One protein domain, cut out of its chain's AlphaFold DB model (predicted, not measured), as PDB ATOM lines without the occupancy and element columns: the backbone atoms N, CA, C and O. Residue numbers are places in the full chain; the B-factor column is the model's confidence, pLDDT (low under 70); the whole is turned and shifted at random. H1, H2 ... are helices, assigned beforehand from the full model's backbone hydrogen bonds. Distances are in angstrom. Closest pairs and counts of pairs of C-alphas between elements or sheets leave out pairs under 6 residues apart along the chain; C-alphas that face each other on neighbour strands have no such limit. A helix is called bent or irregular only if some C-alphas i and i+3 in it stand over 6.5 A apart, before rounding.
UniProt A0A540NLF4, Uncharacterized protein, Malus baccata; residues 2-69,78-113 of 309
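Overview. This is residues 2 to 69 and 78 to 113 of the 309 residues of an uncharacterized protein of Malus baccata (UniProt A0A540NLF4). H3, the longest helix, runs between two other long helices, H1 and H2, which open as a narrow V from a turn at residues 26 to 30. H3 packs on both arms of this V, and residues 2 to 7, the first part of H1, stick out free. After H2 the unnamed stretch of residues 54 to 69 folds back, opposite to the way H2 runs. The printed part has 104 residues with three named helices, H1, H2 and H3 along the chain, and no named strand, in the class all helix. It is compact, with a radius of gyration of the C-alphas of 14.4 A and spans of 43 by 29 by 22 A.

Along the chain. Begin with H3, residues 79 to 103: find C-alpha 79 at (-21.509, 19.976, -15.122), from where the helix runs 35.9 A to C-alpha 103 at (6.082, 11.213, -36.319). H1 covers residues 2 to 25; look for C-alpha 2 at (2.952, -1.872, -44.179), 35.2 A from C-alpha 25. H2 covers residues 31 to 53 and measures 32.8 A from first to last C-alpha. H2 is irregular, with C-alphas 32 and 35 standing 7.2 A apart, and it has a kink of 26 degrees near residue 38.

Arrangement. Start again from H3. It touches H2, and their closest C-alphas, those of Leu 38 and Val 90, are 5.9 A apart. These two helices run the same way at a steep tilt of 42 degrees. H3 also touches H1, where the closest C-alphas are those of Cys 18 and Phe 93, 5.8 A apart. They run opposite ways at a tilt of 35.2 degrees, only just steep. H1 and H2 are close but not clearly touching; look at Glu 25 and Pro 31, their closest C-alphas, 6.1 A apart. H1 and H2 run opposite ways at a shallow tilt of 24 degrees, with their centres 18.1 A apart. In H1 and H3 every O i to N i+4 pair is within hydrogen-bond range; in H2, 17 of 19 are.

Size, cuts and confidence. The two C-alphas farthest apart are those of Thr 2 and Ser 78, at 44.6 A. Residues 70 to 77 are cut out, and C-alphas 69 and 78 on the two sides of the cut are 17.6 A apart; this cut falls in the link from H2 to H3. The link from H1 to H2, five residues, is tight. In the B-factor column you will find a mean pLDDT of 78.7 for the printed part, with low confidence, under 70, at residues 2 to 8 and 52 to 69 of this model.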
ATOM      1  N   THR A   2       4.421  -1.927 -44.343       52.09
ATOM      2  CA  THR A   2       2.952  -1.872 -44.179       52.09
ATOM      3  C   THR A   2       2.457  -1.531 -42.766       52.09
ATOM      4  O   THR A   2       1.367  -0.995 -42.618       52.09
ATOM      5  N   MET A   3       3.240  -1.810 -41.715       53.78
ATOM      6  CA  MET A   3       2.810  -1.551 -40.330       53.78
ATOM      7  C   MET A   3       2.892  -0.056 -39.960       53.78
ATOM      8  O   MET A   3       1.981   0.475 -39.337       53.78
ATOM      9  N   PHE A   4       3.943   0.644 -40.408       56.19
ATOM     10  CA  PHE A   4       4.145   2.071 -40.123       56.19
ATOM     11  C   PHE A   4       3.083   2.958 -40.796       56.19
ATOM     12  O   PHE A   4       2.551   3.872 -40.175       56.19
ATOM     13  N   THR A   5       2.710   2.646 -42.041       60.84
ATOM     14  CA  THR A   5       1.659   3.369 -42.773       60.84
ATOM     15  C   THR A   5       0.279   3.177 -42.144       60.84
ATOM     16  O   THR A   5      -0.489   4.133 -42.057       60.84
ATOM     17  N   TYR A   6      -0.019   1.977 -41.635       63.84
ATOM     18  CA  TYR A   6      -1.271   1.689 -40.933       63.84
ATOM     19  C   TYR A   6      -1.383   2.446 -39.600       63.84
ATOM     20  O   TYR A   6      -2.414   3.055 -39.317       63.84
ATOM     21  N   THR A   7      -0.308   2.490 -38.804       67.12
ATOM     22  CA  THR A   7      -0.284   3.241 -37.538       67.12
ATOM     23  C   THR A   7      -0.473   4.744 -37.754       67.12
ATOM     24  O   THR A   7      -1.255   5.368 -37.038       67.12
ATOM     25  N   VAL A   8       0.181   5.328 -38.763       67.88
ATOM     26  CA  VAL A   8       0.018   6.753 -39.101       67.88
ATOM     27  C   VAL A   8      -1.422   7.065 -39.523       67.88
ATOM     28  O   VAL A   8      -1.987   8.066 -39.079       67.88
ATOM     29  N   PHE A   9      -2.051   6.187 -40.310       71.50
ATOM     30  CA  PHE A   9      -3.447   6.344 -40.723       71.50
ATOM     31  C   PHE A   9      -4.419   6.310 -39.531       71.50
ATOM     32  O   PHE A   9      -5.282   7.181 -39.418       71.50
ATOM     33  N   LEU A  10      -4.245   5.366 -38.598       76.56
ATOM     34  CA  LEU A  10      -5.072   5.276 -37.387       76.56
ATOM     35  C   LEU A  10      -4.937   6.508 -36.482       76.56
ATOM     36  O   LEU A  10      -5.933   6.987 -35.934       76.56
ATOM     37  N   ILE A  11      -3.721   7.046 -36.341       75.62
ATOM     38  CA  ILE A  11      -3.473   8.279 -35.580       75.62
ATOM     39  C   ILE A  11      -4.165   9.470 -36.254       75.62
ATOM     40  O   ILE A  11      -4.725  10.326 -35.570       75.62
ATOM     41  N   GLN A  12      -4.156   9.531 -37.587       79.62
ATOM     42  CA  GLN A  12      -4.802  10.609 -38.331       79.62
ATOM     43  C   GLN A  12      -6.330  10.565 -38.221       79.62
ATOM     44  O   GLN A  12      -6.959  11.614 -38.075       79.62
ATOM     45  N   ASP A  13      -6.937   9.380 -38.280       81.69
ATOM     46  CA  ASP A  13      -8.385   9.236 -38.118       81.69
ATOM     47  C   ASP A  13      -8.827   9.562 -36.684       81.69
ATOM     48  O   ASP A  13      -9.713  10.391 -36.467       81.69
ATOM     49  N   SER A  14      -8.102   9.028 -35.696       85.12
ATOM     50  CA  SER A  14      -8.318   9.341 -34.277       85.12
ATOM     51  C   SER A  14      -8.211  10.840 -34.005       85.12
ATOM     52  O   SER A  14      -9.021  11.398 -33.267       85.12
ATOM     53  N   TYR A  15      -7.249  11.512 -34.643       86.88
ATOM     54  CA  TYR A  15      -7.090  12.957 -34.541       86.88
ATOM     55  C   TYR A  15      -8.295  13.716 -35.089       86.88
ATOM     56  O   TYR A  15      -8.788  14.612 -34.415       86.88
ATOM     57  N   LYS A  16      -8.807  13.359 -36.273       86.75
ATOM     58  CA  LYS A  16      -9.989  14.021 -36.855       86.75
ATOM     59  C   LYS A  16     -11.215  13.858 -35.959       86.75
ATOM     60  O   LYS A  16     -11.917  14.835 -35.705       86.75
ATOM     61  N   ASN A  17     -11.433  12.650 -35.442       88.06
ATOM     62  CA  ASN A  17     -12.536  12.371 -34.524       88.06
ATOM     63  C   ASN A  17     -12.393  13.205 -33.244       88.06
ATOM     64  O   ASN A  17     -13.339  13.879 -32.833       88.06
ATOM     65  N   CYS A  18     -11.189  13.247 -32.672       90.25
ATOM     66  CA  CYS A  18     -10.895  14.024 -31.475       90.25
ATOM     67  C   CYS A  18     -11.018  15.541 -31.708       90.25
ATOM     68  O   CYS A  18     -11.633  16.226 -30.901       90.25
ATOM     69  N   ALA A  19     -10.535  16.058 -32.840       91.00
ATOM     70  CA  ALA A  19     -10.679  17.456 -33.242       91.00
ATOM     71  C   ALA A  19     -12.156  17.850 -33.405       91.00
ATOM     72  O   ALA A  19     -12.574  18.902 -32.930       91.00
ATOM     73  N   SER A  20     -12.968  16.977 -34.015       91.06
ATOM     74  CA  SER A  20     -14.410  17.205 -34.155       91.06
ATOM     75  C   SER A  20     -15.131  17.223 -32.804       91.06
ATOM     76  O   SER A  20     -16.043  18.021 -32.601       91.06
ATOM     77  N   ALA A  21     -14.712  16.374 -31.860       92.75
ATOM     78  CA  ALA A  21     -15.243  16.372 -30.504       92.75
ATOM     79  C   ALA A  21     -14.786  17.618 -29.729       92.75
ATOM     80  O   ALA A  21     -15.598  18.232 -29.046       92.75
ATOM     81  N   LEU A  22     -13.527  18.040 -29.885       94.25
ATOM     82  CA  LEU A  22     -12.995  19.248 -29.251       94.25
ATOM     83  C   LEU A  22     -13.746  20.495 -29.730       94.25
ATOM     84  O   LEU A  22     -14.070  21.368 -28.931       94.25
ATOM     85  N   LEU A  23     -14.087  20.543 -31.021       94.31
ATOM     86  CA  LEU A  23     -14.914  21.601 -31.591       94.31
ATOM     87  C   LEU A  23     -16.332  21.624 -30.998       94.31
ATOM     88  O   LEU A  23     -16.919  22.688 -30.872       94.31
ATOM     89  N   LYS A  24     -16.898  20.480 -30.593       94.69
ATOM     90  CA  LYS A  24     -18.197  20.459 -29.895       94.69
ATOM     91  C   LYS A  24     -18.092  21.034 -28.480       94.69
ATOM     92  O   LYS A  24     -19.020  21.705 -28.037       94.69
ATOM     93  N   GLU A  25     -16.966  20.828 -27.797       95.25
ATOM     94  CA  GLU A  25     -16.738  21.377 -26.453       95.25
ATOM     95  C   GLU A  25     -16.622  22.911 -26.432       95.25
ATOM     96  O   GLU A  25     -16.870  23.514 -25.388       95.25
ATOM     97  N   THR A  26     -16.350  23.579 -27.565       95.25
ATOM     98  CA  THR A  26     -16.362  25.059 -27.636       95.25
ATOM     99  C   THR A  26     -17.748  25.657 -27.401       95.25
ATOM    100  O   THR A  26     -17.844  26.819 -27.024       95.25
ATOM    101  N   ARG A  27     -18.813  24.863 -27.579       94.62
ATOM    102  CA  ARG A  27     -20.209  25.201 -27.246       94.62
ATOM    103  C   ARG A  27     -20.748  24.340 -26.093       94.62
ATOM    104  O   ARG A  27     -21.959  24.213 -25.917       94.62
ATOM    105  N   GLY A  28     -19.851  23.687 -25.353       92.81
ATOM    106  CA  GLY A  28     -20.173  22.764 -24.272       92.81
ATOM    107  C   GLY A  28     -20.460  23.462 -22.941       92.81
ATOM    108  O   GLY A  28     -20.854  24.625 -22.866       92.81
ATOM    109  N   VAL A  29     -20.246  22.731 -21.845       93.81
ATOM    110  CA  VAL A  29     -20.484  23.238 -20.479       93.81
ATOM    111  C   VAL A  29     -19.312  24.075 -19.952       93.81
ATOM    112  O   VAL A  29     -19.525  24.971 -19.132       93.81
ATOM    113  N   TRP A  30     -18.093  23.794 -20.421       94.94
ATOM    114  CA  TRP A  30     -16.840  24.387 -19.930       94.94
ATOM    115  C   TRP A  30     -15.970  25.074 -21.011       94.94
ATOM    116  O   TRP A  30     -14.740  25.001 -20.921       94.94
ATOM    117  N   PRO A  31     -16.537  25.747 -22.035       94.62
ATOM    118  CA  PRO A  31     -15.736  26.361 -23.098       94.62
ATOM    119  C   PRO A  31     -14.752  27.423 -22.585       94.62
ATOM    120  O   PRO A  31     -13.658  27.574 -23.122       94.62
ATOM    121  N   ASP A  32     -15.090  28.104 -21.495       94.44
ATOM    122  CA  ASP A  32     -14.266  29.107 -20.820       94.44
ATOM    123  C   ASP A  32     -12.990  28.560 -20.177       94.44
ATOM    124  O   ASP A  32     -12.006  29.289 -20.049       94.44
ATOM    125  N   LEU A  33     -12.979  27.280 -19.795       94.31
ATOM    126  CA  LEU A  33     -11.790  26.614 -19.259       94.31
ATOM    127  C   LEU A  33     -11.006  25.845 -20.327       94.31
ATOM    128  O   LEU A  33      -9.864  25.458 -20.077       94.31
ATOM    129  N   LEU A  34     -11.579  25.646 -21.516       94.75
ATOM    130  CA  LEU A  34     -11.032  24.764 -22.545       94.75
ATOM    131  C   LEU A  34      -9.609  25.156 -22.970       94.75
ATOM    132  O   LEU A  34      -8.716  24.310 -23.011       94.75
ATOM    133  N   VAL A  35      -9.373  26.446 -23.231       93.75
ATOM    134  CA  VAL A  35      -8.052  26.959 -23.640       93.75
ATOM    135  C   VAL A  35      -7.017  26.795 -22.525       93.75
ATOM    136  O   VAL A  35      -5.872  26.429 -22.798       93.75
ATOM    137  N   THR A  36      -7.409  27.032 -21.271       92.75
ATOM    138  CA  THR A  36      -6.530  26.893 -20.100       92.75
ATOM    139  C   THR A  36      -6.120  25.440 -19.897       92.75
ATOM    140  O   THR A  36      -4.926  25.143 -19.849       92.75
ATOM    141  N   VAL A  37      -7.095  24.524 -19.876       93.31
ATOM    142  CA  VAL A  37      -6.847  23.081 -19.745       93.31
ATOM    143  C   VAL A  37      -5.959  22.586 -20.885       93.31
ATOM    144  O   VAL A  37      -4.992  21.867 -20.644       93.31
ATOM    145  N   LEU A  38      -6.212  23.032 -22.117       94.69
ATOM    146  CA  LEU A  38      -5.389  22.682 -23.273       94.69
ATOM    147  C   LEU A  38      -3.939  23.161 -23.132       94.69
ATOM    148  O   LEU A  38      -3.015  22.401 -23.418       94.69
ATOM    149  N   CYS A  39      -3.713  24.386 -22.656       92.94
ATOM    150  CA  CYS A  39      -2.361  24.902 -22.428       92.94
ATOM    151  C   CYS A  39      -1.607  24.129 -21.336       92.94
ATOM    152  O   CYS A  39      -0.395  23.919 -21.456       92.94
ATOM    153  N   ASP A  40      -2.298  23.709 -20.279       91.25
ATOM    154  CA  ASP A  40      -1.694  22.942 -19.190       91.25
ATOM    155  C   ASP A  40      -1.367  21.511 -19.618       91.25
ATOM    156  O   ASP A  40      -0.248  21.034 -19.389       91.25
ATOM    157  N   GLU A  41      -2.293  20.849 -20.312       91.31
ATOM    158  CA  GLU A  41      -2.064  19.515 -20.862       91.31
ATOM    159  C   GLU A  41      -0.984  19.519 -21.948       91.31
ATOM    160  O   GLU A  41      -0.162  18.604 -21.984       91.31
ATOM    161  N   TRP A  42      -0.876  20.581 -22.755       92.19
ATOM    162  CA  TRP A  42       0.215  20.744 -23.726       92.19
ATOM    163  C   TRP A  42       1.594  20.608 -23.075       92.19
ATOM    164  O   TRP A  42       2.445  19.837 -23.534       92.19
ATOM    165  N   LYS A  43       1.804  21.320 -21.962       90.31
ATOM    166  CA  LYS A  43       3.061  21.299 -21.197       90.31
ATOM    167  C   LYS A  43       3.282  19.959 -20.495       90.31
ATOM    168  O   LYS A  43       4.424  19.516 -20.360       90.31
ATOM    169  N   ARG A  44       2.220  19.326 -19.984       88.75
ATOM    170  CA  ARG A  44       2.295  18.004 -19.334       88.75
ATOM    171  C   ARG A  44       2.687  16.923 -20.340       88.75
ATOM    172  O   ARG A  44       3.631  16.183 -20.079       88.75
ATOM    173  N   CYS A  45       2.032  16.899 -21.498       87.94
ATOM    174  CA  CYS A  45       2.281  15.928 -22.556       87.94
ATOM    175  C   CYS A  45       3.694  16.072 -23.141       87.94
ATOM    176  O   CYS A  45       4.431  15.087 -23.180       87.94
ATOM    177  N   LYS A  46       4.132  17.305 -23.444       86.81
ATOM    178  CA  LYS A  46       5.482  17.567 -23.973       86.81
ATOM    179  C   LYS A  46       6.558  17.009 -23.040       86.81
ATOM    180  O   LYS A  46       7.406  16.230 -23.469       86.81
ATOM    181  N   ARG A  47       6.469  17.328 -21.740       86.75
ATOM    182  CA  ARG A  47       7.405  16.823 -20.720       86.75
ATOM    183  C   ARG A  47       7.417  15.297 -20.636       86.75
ATOM    184  O   ARG A  47       8.482  14.715 -20.463       86.75
ATOM    185  N   ALA A  48       6.259  14.646 -20.748       85.00
ATOM    186  CA  ALA A  48       6.164  13.189 -20.694       85.00
ATOM    187  C   ALA A  48       6.799  12.513 -21.924       85.00
ATOM    188  O   ALA A  48       7.517  11.519 -21.781       85.00
ATOM    189  N   ILE A  49       6.581  13.061 -23.123       80.50
ATOM    190  CA  ILE A  49       7.168  12.533 -24.363       80.50
ATOM    191  C   ILE A  49       8.688  12.750 -24.376       80.50
ATOM    192  O   ILE A  49       9.443  11.820 -24.648       80.50
ATOM    193  N   GLU A  50       9.164  13.936 -23.998       81.62
ATOM    194  CA  GLU A  50      10.603  14.221 -23.931       81.62
ATOM    195  C   GLU A  50      11.306  13.352 -22.872       81.62
ATOM    196  O   GLU A  50      12.340  12.747 -23.161       81.62
ATOM    197  N   ALA A  51      10.718  13.183 -21.682       78.62
ATOM    198  CA  ALA A  51      11.285  12.334 -20.629       78.62
ATOM    199  C   ALA A  51      11.330  10.842 -21.006       78.62
ATOM    200  O   ALA A  51      12.261  10.132 -20.621       78.62
ATOM    201  N   SER A  52      10.336  10.353 -21.753       65.94
ATOM    202  CA  SER A  52      10.311   8.968 -22.239       65.94
ATOM    203  C   SER A  52      11.261   8.748 -23.417       65.94
ATOM    204  O   SER A  52      11.893   7.698 -23.471       65.94
ATOM    205  N   SER A  53      11.457   9.749 -24.284       55.72
ATOM    206  CA  SER A  53      12.427   9.695 -25.392       55.72
ATOM    207  C   SER A  53      13.885   9.533 -24.934       55.72
ATOM    208  O   SER A  53      14.699   8.956 -25.651       55.72
ATOM    209  N   LEU A  54      14.210   9.968 -23.706       53.59
ATOM    210  CA  LEU A  54      15.524   9.763 -23.084       53.59
ATOM    211  C   LEU A  54      15.776   8.302 -22.668       53.59
ATOM    212  O   LEU A  54      16.926   7.906 -22.468       53.59
ATOM    213  N   ARG A  55      14.728   7.476 -22.535       49.03
ATOM    214  CA  ARG A  55      14.855   6.037 -22.268       49.03
ATOM    215  C   ARG A  55      14.787   5.290 -23.603       49.03
ATOM    216  O   ARG A  55      13.802   5.389 -24.319       49.03
ATOM    217  N   LYS A  56      15.839   4.533 -23.931       39.97
ATOM    218  CA  LYS A  56      16.114   3.902 -25.243       39.97
ATOM    219  C   LYS A  56      15.064   2.915 -25.814       39.97
ATOM    220  O   LYS A  56      15.380   2.245 -26.788       39.97
ATOM    221  N   GLU A  57      13.835   2.824 -25.304       40.91
ATOM    222  CA  GLU A  57      12.771   2.021 -25.933       40.91
ATOM    223  C   GLU A  57      11.378   2.675 -25.819       40.91
ATOM    224  O   GLU A  57      10.802   2.727 -24.728       40.91
ATOM    225  N   PRO A  58      10.765   3.106 -26.938       44.53
ATOM    226  CA  PRO A  58       9.403   3.625 -26.956       44.53
ATOM    227  C   PRO A  58       8.398   2.466 -27.054       44.53
ATOM    228  O   PRO A  58       7.772   2.257 -28.089       44.53
ATOM    229  N   LYS A  59       8.249   1.668 -25.989       44.59
ATOM    230  CA  LYS A  59       7.224   0.600 -25.929       44.59
ATOM    231  C   LYS A  59       6.010   0.933 -25.060       44.59
ATOM    232  O   LYS A  59       5.074   0.142 -25.003       44.59
ATOM    233  N   CYS A  60       5.962   2.102 -24.419       41.41
ATOM    234  CA  CYS A  60       4.912   2.410 -23.443       41.41
ATOM    235  C   CYS A  60       4.341   3.824 -23.601       41.41
ATOM    236  O   CYS A  60       4.576   4.665 -22.744       41.41
ATOM    237  N   ILE A  61       3.593   4.105 -24.674       47.34
ATOM    238  CA  ILE A  61       2.725   5.308 -24.717       47.34
ATOM    239  C   ILE A  61       1.318   4.995 -25.271       47.34
ATOM    240  O   ILE A  61       0.363   5.709 -24.985       47.34
ATOM    241  N   LEU A  62       1.128   3.885 -25.992       45.69
ATOM    242  CA  LEU A  62      -0.132   3.583 -26.685       45.69
ATOM    243  C   LEU A  62      -1.127   2.759 -25.854       45.69
ATOM    244  O   LEU A  62      -1.664   1.767 -26.337       45.69
ATOM    245  N   LEU A  63      -1.400   3.163 -24.615       44.47
ATOM    246  CA  LEU A  63      -2.523   2.614 -23.848       44.47
ATOM    247  C   LEU A  63      -3.332   3.738 -23.205       44.47
ATOM    248  O   LEU A  63      -3.387   3.887 -21.992       44.47
ATOM    249  N   SER A  64      -4.000   4.515 -24.052       41.47
ATOM    250  CA  SER A  64      -5.252   5.167 -23.672       41.47
ATOM    251  C   SER A  64      -6.262   5.007 -24.804       41.47
ATOM    252  O   SER A  64      -6.810   5.971 -25.327       41.47
ATOM    253  N   SER A  65      -6.510   3.755 -25.196       38.69
ATOM    254  CA  SER A  65      -7.802   3.394 -25.785       38.69
ATOM    255  C   SER A  65      -8.776   3.208 -24.628       38.69
ATOM    256  O   SER A  65      -9.203   2.098 -24.308       38.69
ATOM    257  N   GLN A  66      -9.080   4.297 -23.924       34.94
ATOM    258  CA  GLN A  66     -10.298   4.307 -23.145       34.94
ATOM    259  C   GLN A  66     -11.394   4.490 -24.184       34.94
ATOM    260  O   GLN A  66     -11.628   5.592 -24.676       34.94
ATOM    261  N   ARG A  67     -11.963   3.353 -24.609       34.44
ATOM    262  CA  ARG A  67     -13.230   3.290 -25.335       34.44
ATOM    263  C   ARG A  67     -14.110   4.406 -24.786       34.44
ATOM    264  O   ARG A  67     -14.416   4.402 -23.595       34.44
ATOM    265  N   PHE A  68     -14.507   5.339 -25.648       36.03
ATOM    266  CA  PHE A  68     -15.714   6.112 -25.415       36.03
ATOM    267  C   PHE A  68     -16.826   5.065 -25.308       36.03
ATOM    268  O   PHE A  68     -17.300   4.559 -26.320       36.03
ATOM    269  N   SER A  69     -17.107   4.610 -24.085       32.22
ATOM    270  CA  SER A  69     -18.144   3.627 -23.805       32.22
ATOM    271  C   SER A  69     -19.472   4.291 -24.117       32.22
ATOM    272  O   SER A  69     -20.023   5.029 -23.304       32.22
ATOM    273  N   SER A  78     -24.659  16.295 -15.054       84.25
ATOM    274  CA  SER A  78     -23.930  17.192 -14.162       84.25
ATOM    275  C   SER A  78     -22.847  17.950 -14.926       84.25
ATOM    276  O   SER A  78     -22.158  17.392 -15.789       84.25
ATOM    277  N   SER A  79     -22.654  19.231 -14.594       87.44
ATOM    278  CA  SER A  79     -21.509  19.976 -15.122       87.44
ATOM    279  C   SER A  79     -20.185  19.292 -14.791       87.44
ATOM    280  O   SER A  79     -19.298  19.251 -15.635       87.44
ATOM    281  N   PHE A  80     -20.072  18.679 -13.614       87.69
ATOM    282  CA  PHE A  80     -18.871  17.978 -13.180       87.69
ATOM    283  C   PHE A  80     -18.454  16.863 -14.148       87.69
ATOM    284  O   PHE A  80     -17.334  16.892 -14.659       87.69
ATOM    285  N   ALA A  81     -19.367  15.943 -14.480       87.62
ATOM    286  CA  ALA A  81     -19.077  14.852 -15.410       87.62
ATOM    287  C   ALA A  81     -18.752  15.369 -16.821       87.62
ATOM    288  O   ALA A  81     -17.914  14.800 -17.519       87.62
ATOM    289  N   ALA A  82     -19.389  16.465 -17.254       90.94
ATOM    290  CA  ALA A  82     -19.030  17.125 -18.509       90.94
ATOM    291  C   ALA A  82     -17.598  17.688 -18.474       90.94
ATOM    292  O   ALA A  82     -16.865  17.557 -19.449       90.94
ATOM    293  N   GLY A  83     -17.178  18.249 -17.339       90.88
ATOM    294  CA  GLY A  83     -15.819  18.744 -17.133       90.88
ATOM    295  C   GLY A  83     -14.769  17.635 -17.171       90.88
ATOM    296  O   GLY A  83     -13.734  17.802 -17.809       90.88
ATOM    297  N   GLU A  84     -15.047  16.482 -16.555       88.94
ATOM    298  CA  GLU A  84     -14.173  15.303 -16.638       88.94
ATOM    299  C   GLU A  84     -14.002  14.832 -18.086       88.94
ATOM    300  O   GLU A  84     -12.875  14.653 -18.547       88.94
ATOM    301  N   ARG A  85     -15.108  14.710 -18.835       90.94
ATOM    302  CA  ARG A  85     -15.063  14.322 -20.254       90.94
ATOM    303  C   ARG A  85     -14.264  15.308 -21.099       90.94
ATOM    304  O   ARG A  85     -13.445  14.870 -21.904       90.94
ATOM    305  N   MET A  86     -14.463  16.611 -20.899       94.12
ATOM    306  CA  MET A  86     -13.692  17.647 -21.589       94.12
ATOM    307  C   MET A  86     -12.192  17.513 -21.280       94.12
ATOM    308  O   MET A  86     -11.378  17.532 -22.200       94.12
ATOM    309  N   CYS A  87     -11.811  17.339 -20.010       91.38
ATOM    310  CA  CYS A  87     -10.411  17.168 -19.614       91.38
ATOM    311  C   CYS A  87      -9.764  15.942 -20.272       91.38
ATOM    312  O   CYS A  87      -8.661  16.050 -20.807       91.38
ATOM    313  N   GLU A  88     -10.436  14.788 -20.271       91.06
ATOM    314  CA  GLU A  88      -9.923  13.582 -20.931       91.06
ATOM    315  C   GLU A  88      -9.817  13.756 -22.449       91.06
ATOM    316  O   GLU A  88      -8.808  13.390 -23.054       91.06
ATOM    317  N   LEU A  89     -10.810  14.394 -23.068       93.19
ATOM    318  CA  LEU A  89     -10.777  14.698 -24.493       93.19
ATOM    319  C   LEU A  89      -9.585  15.592 -24.857       93.19
ATOM    320  O   LEU A  89      -8.878  15.305 -25.822       93.19
ATOM    321  N   VAL A  90      -9.331  16.644 -24.077       93.31
ATOM    322  CA  VAL A  90      -8.191  17.547 -24.282       93.31
ATOM    323  C   VAL A  90      -6.863  16.801 -24.140       93.31
ATOM    324  O   VAL A  90      -5.977  16.988 -24.975       93.31
ATOM    325  N   LYS A  91      -6.722  15.917 -23.143       91.31
ATOM    326  CA  LYS A  91      -5.519  15.080 -22.983       91.31
ATOM    327  C   LYS A  91      -5.258  14.226 -24.220       91.31
ATOM    328  O   LYS A  91      -4.142  14.224 -24.741       91.31
ATOM    329  N   VAL A  92      -6.286  13.526 -24.707       90.62
ATOM    330  CA  VAL A  92      -6.191  12.682 -25.908       90.62
ATOM    331  C   VAL A  92      -5.855  13.527 -27.136       90.62
ATOM    332  O   VAL A  92      -4.959  13.161 -27.895       90.62
ATOM    333  N   PHE A  93      -6.509  14.678 -27.307       92.69
ATOM    334  CA  PHE A  93      -6.255  15.593 -28.418       92.69
ATOM    335  C   PHE A  93      -4.799  16.058 -28.449       92.69
ATOM    336  O   PHE A  93      -4.124  15.930 -29.470       92.69
ATOM    337  N   VAL A  94      -4.299  16.564 -27.318       92.00
ATOM    338  CA  VAL A  94      -2.924  17.055 -27.183       92.00
ATOM    339  C   VAL A  94      -1.922  15.938 -27.460       92.00
ATOM    340  O   VAL A  94      -0.968  16.154 -28.209       92.00
ATOM    341  N   LEU A  95      -2.148  14.741 -26.908       89.88
ATOM    342  CA  LEU A  95      -1.284  13.587 -27.147       89.88
ATOM    343  C   LEU A  95      -1.236  13.221 -28.632       89.88
ATOM    344  O   LEU A  95      -0.150  13.095 -29.192       89.88
ATOM    345  N   LEU A  96      -2.393  13.089 -29.287       88.38
ATOM    346  CA  LEU A  96      -2.463  12.782 -30.717       88.38
ATOM    347  C   LEU A  96      -1.772  13.863 -31.553       88.38
ATOM    348  O   LEU A  96      -1.008  13.540 -32.461       88.38
ATOM    349  N   HIS A  97      -1.986  15.136 -31.220       88.69
ATOM    350  CA  HIS A  97      -1.361  16.252 -31.918       88.69
ATOM    351  C   HIS A  97       0.169  16.225 -31.778       88.69
ATOM    352  O   HIS A  97       0.889  16.400 -32.766       88.69
ATOM    353  N   GLN A  98       0.694  15.993 -30.573       86.81
ATOM    354  CA  GLN A  98       2.137  15.914 -30.350       86.81
ATOM    355  C   GLN A  98       2.738  14.662 -31.003       86.81
ATOM    356  O   GLN A  98       3.779  14.761 -31.647       86.81
ATOM    357  N   LEU A  99       2.065  13.508 -30.956       84.75
ATOM    358  CA  LEU A  99       2.506  12.297 -31.660       84.75
ATOM    359  C   LEU A  99       2.581  12.491 -33.179       84.75
ATOM    360  O   LEU A  99       3.488  11.951 -33.813       84.75
ATOM    361  N   GLN A 100       1.680  13.276 -33.773       82.31
ATOM    362  CA  GLN A 100       1.775  13.631 -35.191       82.31
ATOM    363  C   GLN A 100       3.003  14.503 -35.480       82.31
ATOM    364  O   GLN A 100       3.744  14.205 -36.412       82.31
ATOM    365  N   ILE A 101       3.277  15.521 -34.656       83.25
ATOM    366  CA  ILE A 101       4.496  16.348 -34.769       83.25
ATOM    367  C   ILE A 101       5.753  15.470 -34.653       83.25
ATOM    368  O   ILE A 101       6.662  15.577 -35.477       83.25
ATOM    369  N   PHE A 102       5.771  14.565 -33.671       82.31
ATOM    370  CA  PHE A 102       6.871  13.633 -33.432       82.31
ATOM    371  C   PHE A 102       7.098  12.686 -34.612       82.31
ATOM    372  O   PHE A 102       8.229  12.501 -35.050       82.31
ATOM    373  N   SER A 103       6.021  12.124 -35.168       77.56
ATOM    374  CA  SER A 103       6.082  11.213 -36.319       77.56
ATOM    375  C   SER A 103       6.627  11.895 -37.579       77.56
ATOM    376  O   SER A 103       7.178  11.226 -38.448       77.56
ATOM    377  N   LEU A 104       6.502  13.224 -37.666       80.25
ATOM    378  CA  LEU A 104       7.074  14.053 -38.730       80.25
ATOM    379  C   LEU A 104       8.527  14.486 -38.448       80.25
ATOM    380  O   LEU A 104       9.081  15.261 -39.224       80.25
ATOM    381  N   GLY A 105       9.136  14.042 -37.341       78.88
ATOM    382  CA  GLY A 105      10.503  14.406 -36.949       78.88
ATOM    383  C   GLY A 105      10.675  15.879 -36.559       78.88
ATOM    384  O   GLY A 105      11.791  16.396 -36.595       78.88
ATOM    385  N   ARG A 106       9.584  16.578 -36.224       80.50
ATOM    386  CA  ARG A 106       9.605  18.004 -35.866       80.50
ATOM    387  C   ARG A 106       9.834  18.204 -34.372       80.50
ATOM    388  O   ARG A 106       9.502  17.355 -33.548       80.50
ATOM    389  N   THR A 107      10.359  19.372 -34.019       81.94
ATOM    390  CA  THR A 107      10.516  19.792 -32.626       81.94
ATOM    391  C   THR A 107       9.165  20.164 -32.009       81.94
ATOM    392  O   THR A 107       8.306  20.763 -32.658       81.94
ATOM    393  N   PHE A 108       8.954  19.804 -30.739       81.00
ATOM    394  CA  PHE A 108       7.715  20.127 -30.031       81.00
ATOM    395  C   PHE A 108       7.667  21.618 -29.676       81.00
ATOM    396  O   PHE A 108       8.527  22.086 -28.913       81.00
ATOM    397  N   PRO A 109       6.655  22.377 -30.133       84.75
ATOM    398  CA  PRO A 109       6.562  23.782 -29.780       84.75
ATOM    399  C   PRO A 109       6.269  23.923 -28.281       84.75
ATOM    400  O   PRO A 109       5.577  23.104 -27.671       84.75
ATOM    401  N   GLU A 110       6.836  24.954 -27.657       85.81
ATOM    402  CA  GLU A 110       6.685  25.197 -26.215       85.81
ATOM    403  C   GLU A 110       5.250  25.537 -25.810       85.81
ATOM    404  O   GLU A 110       4.816  25.207 -24.706       85.81
ATOM    405  N   LYS A 111       4.514  26.183 -26.714       88.44
ATOM    406  CA  LYS A 111       3.121  26.582 -26.528       88.44
ATOM    407  C   LYS A 111       2.265  25.979 -27.643       88.44
ATOM    408  O   LYS A 111       2.768  25.834 -28.761       88.44
ATOM    409  N   PRO A 112       0.994  25.645 -27.365       90.31
ATOM    410  CA  PRO A 112       0.074  25.247 -28.420       90.31
ATOM    411  C   PRO A 112      -0.107  26.409 -29.413       90.31
ATOM    412  O   PRO A 112      -0.168  27.563 -28.974       90.31
ATOM    413  N   PRO A 113      -0.201  26.147 -30.729       89.25
ATOM    414  CA  PRO A 113      -0.506  27.176 -31.720       89.25
ATOM    415  C   PRO A 113      -1.964  27.637 -31.576       89.25
ATOM    416  O   PRO A 113      -2.862  27.131 -32.237       89.25
TER     417      PRO A 113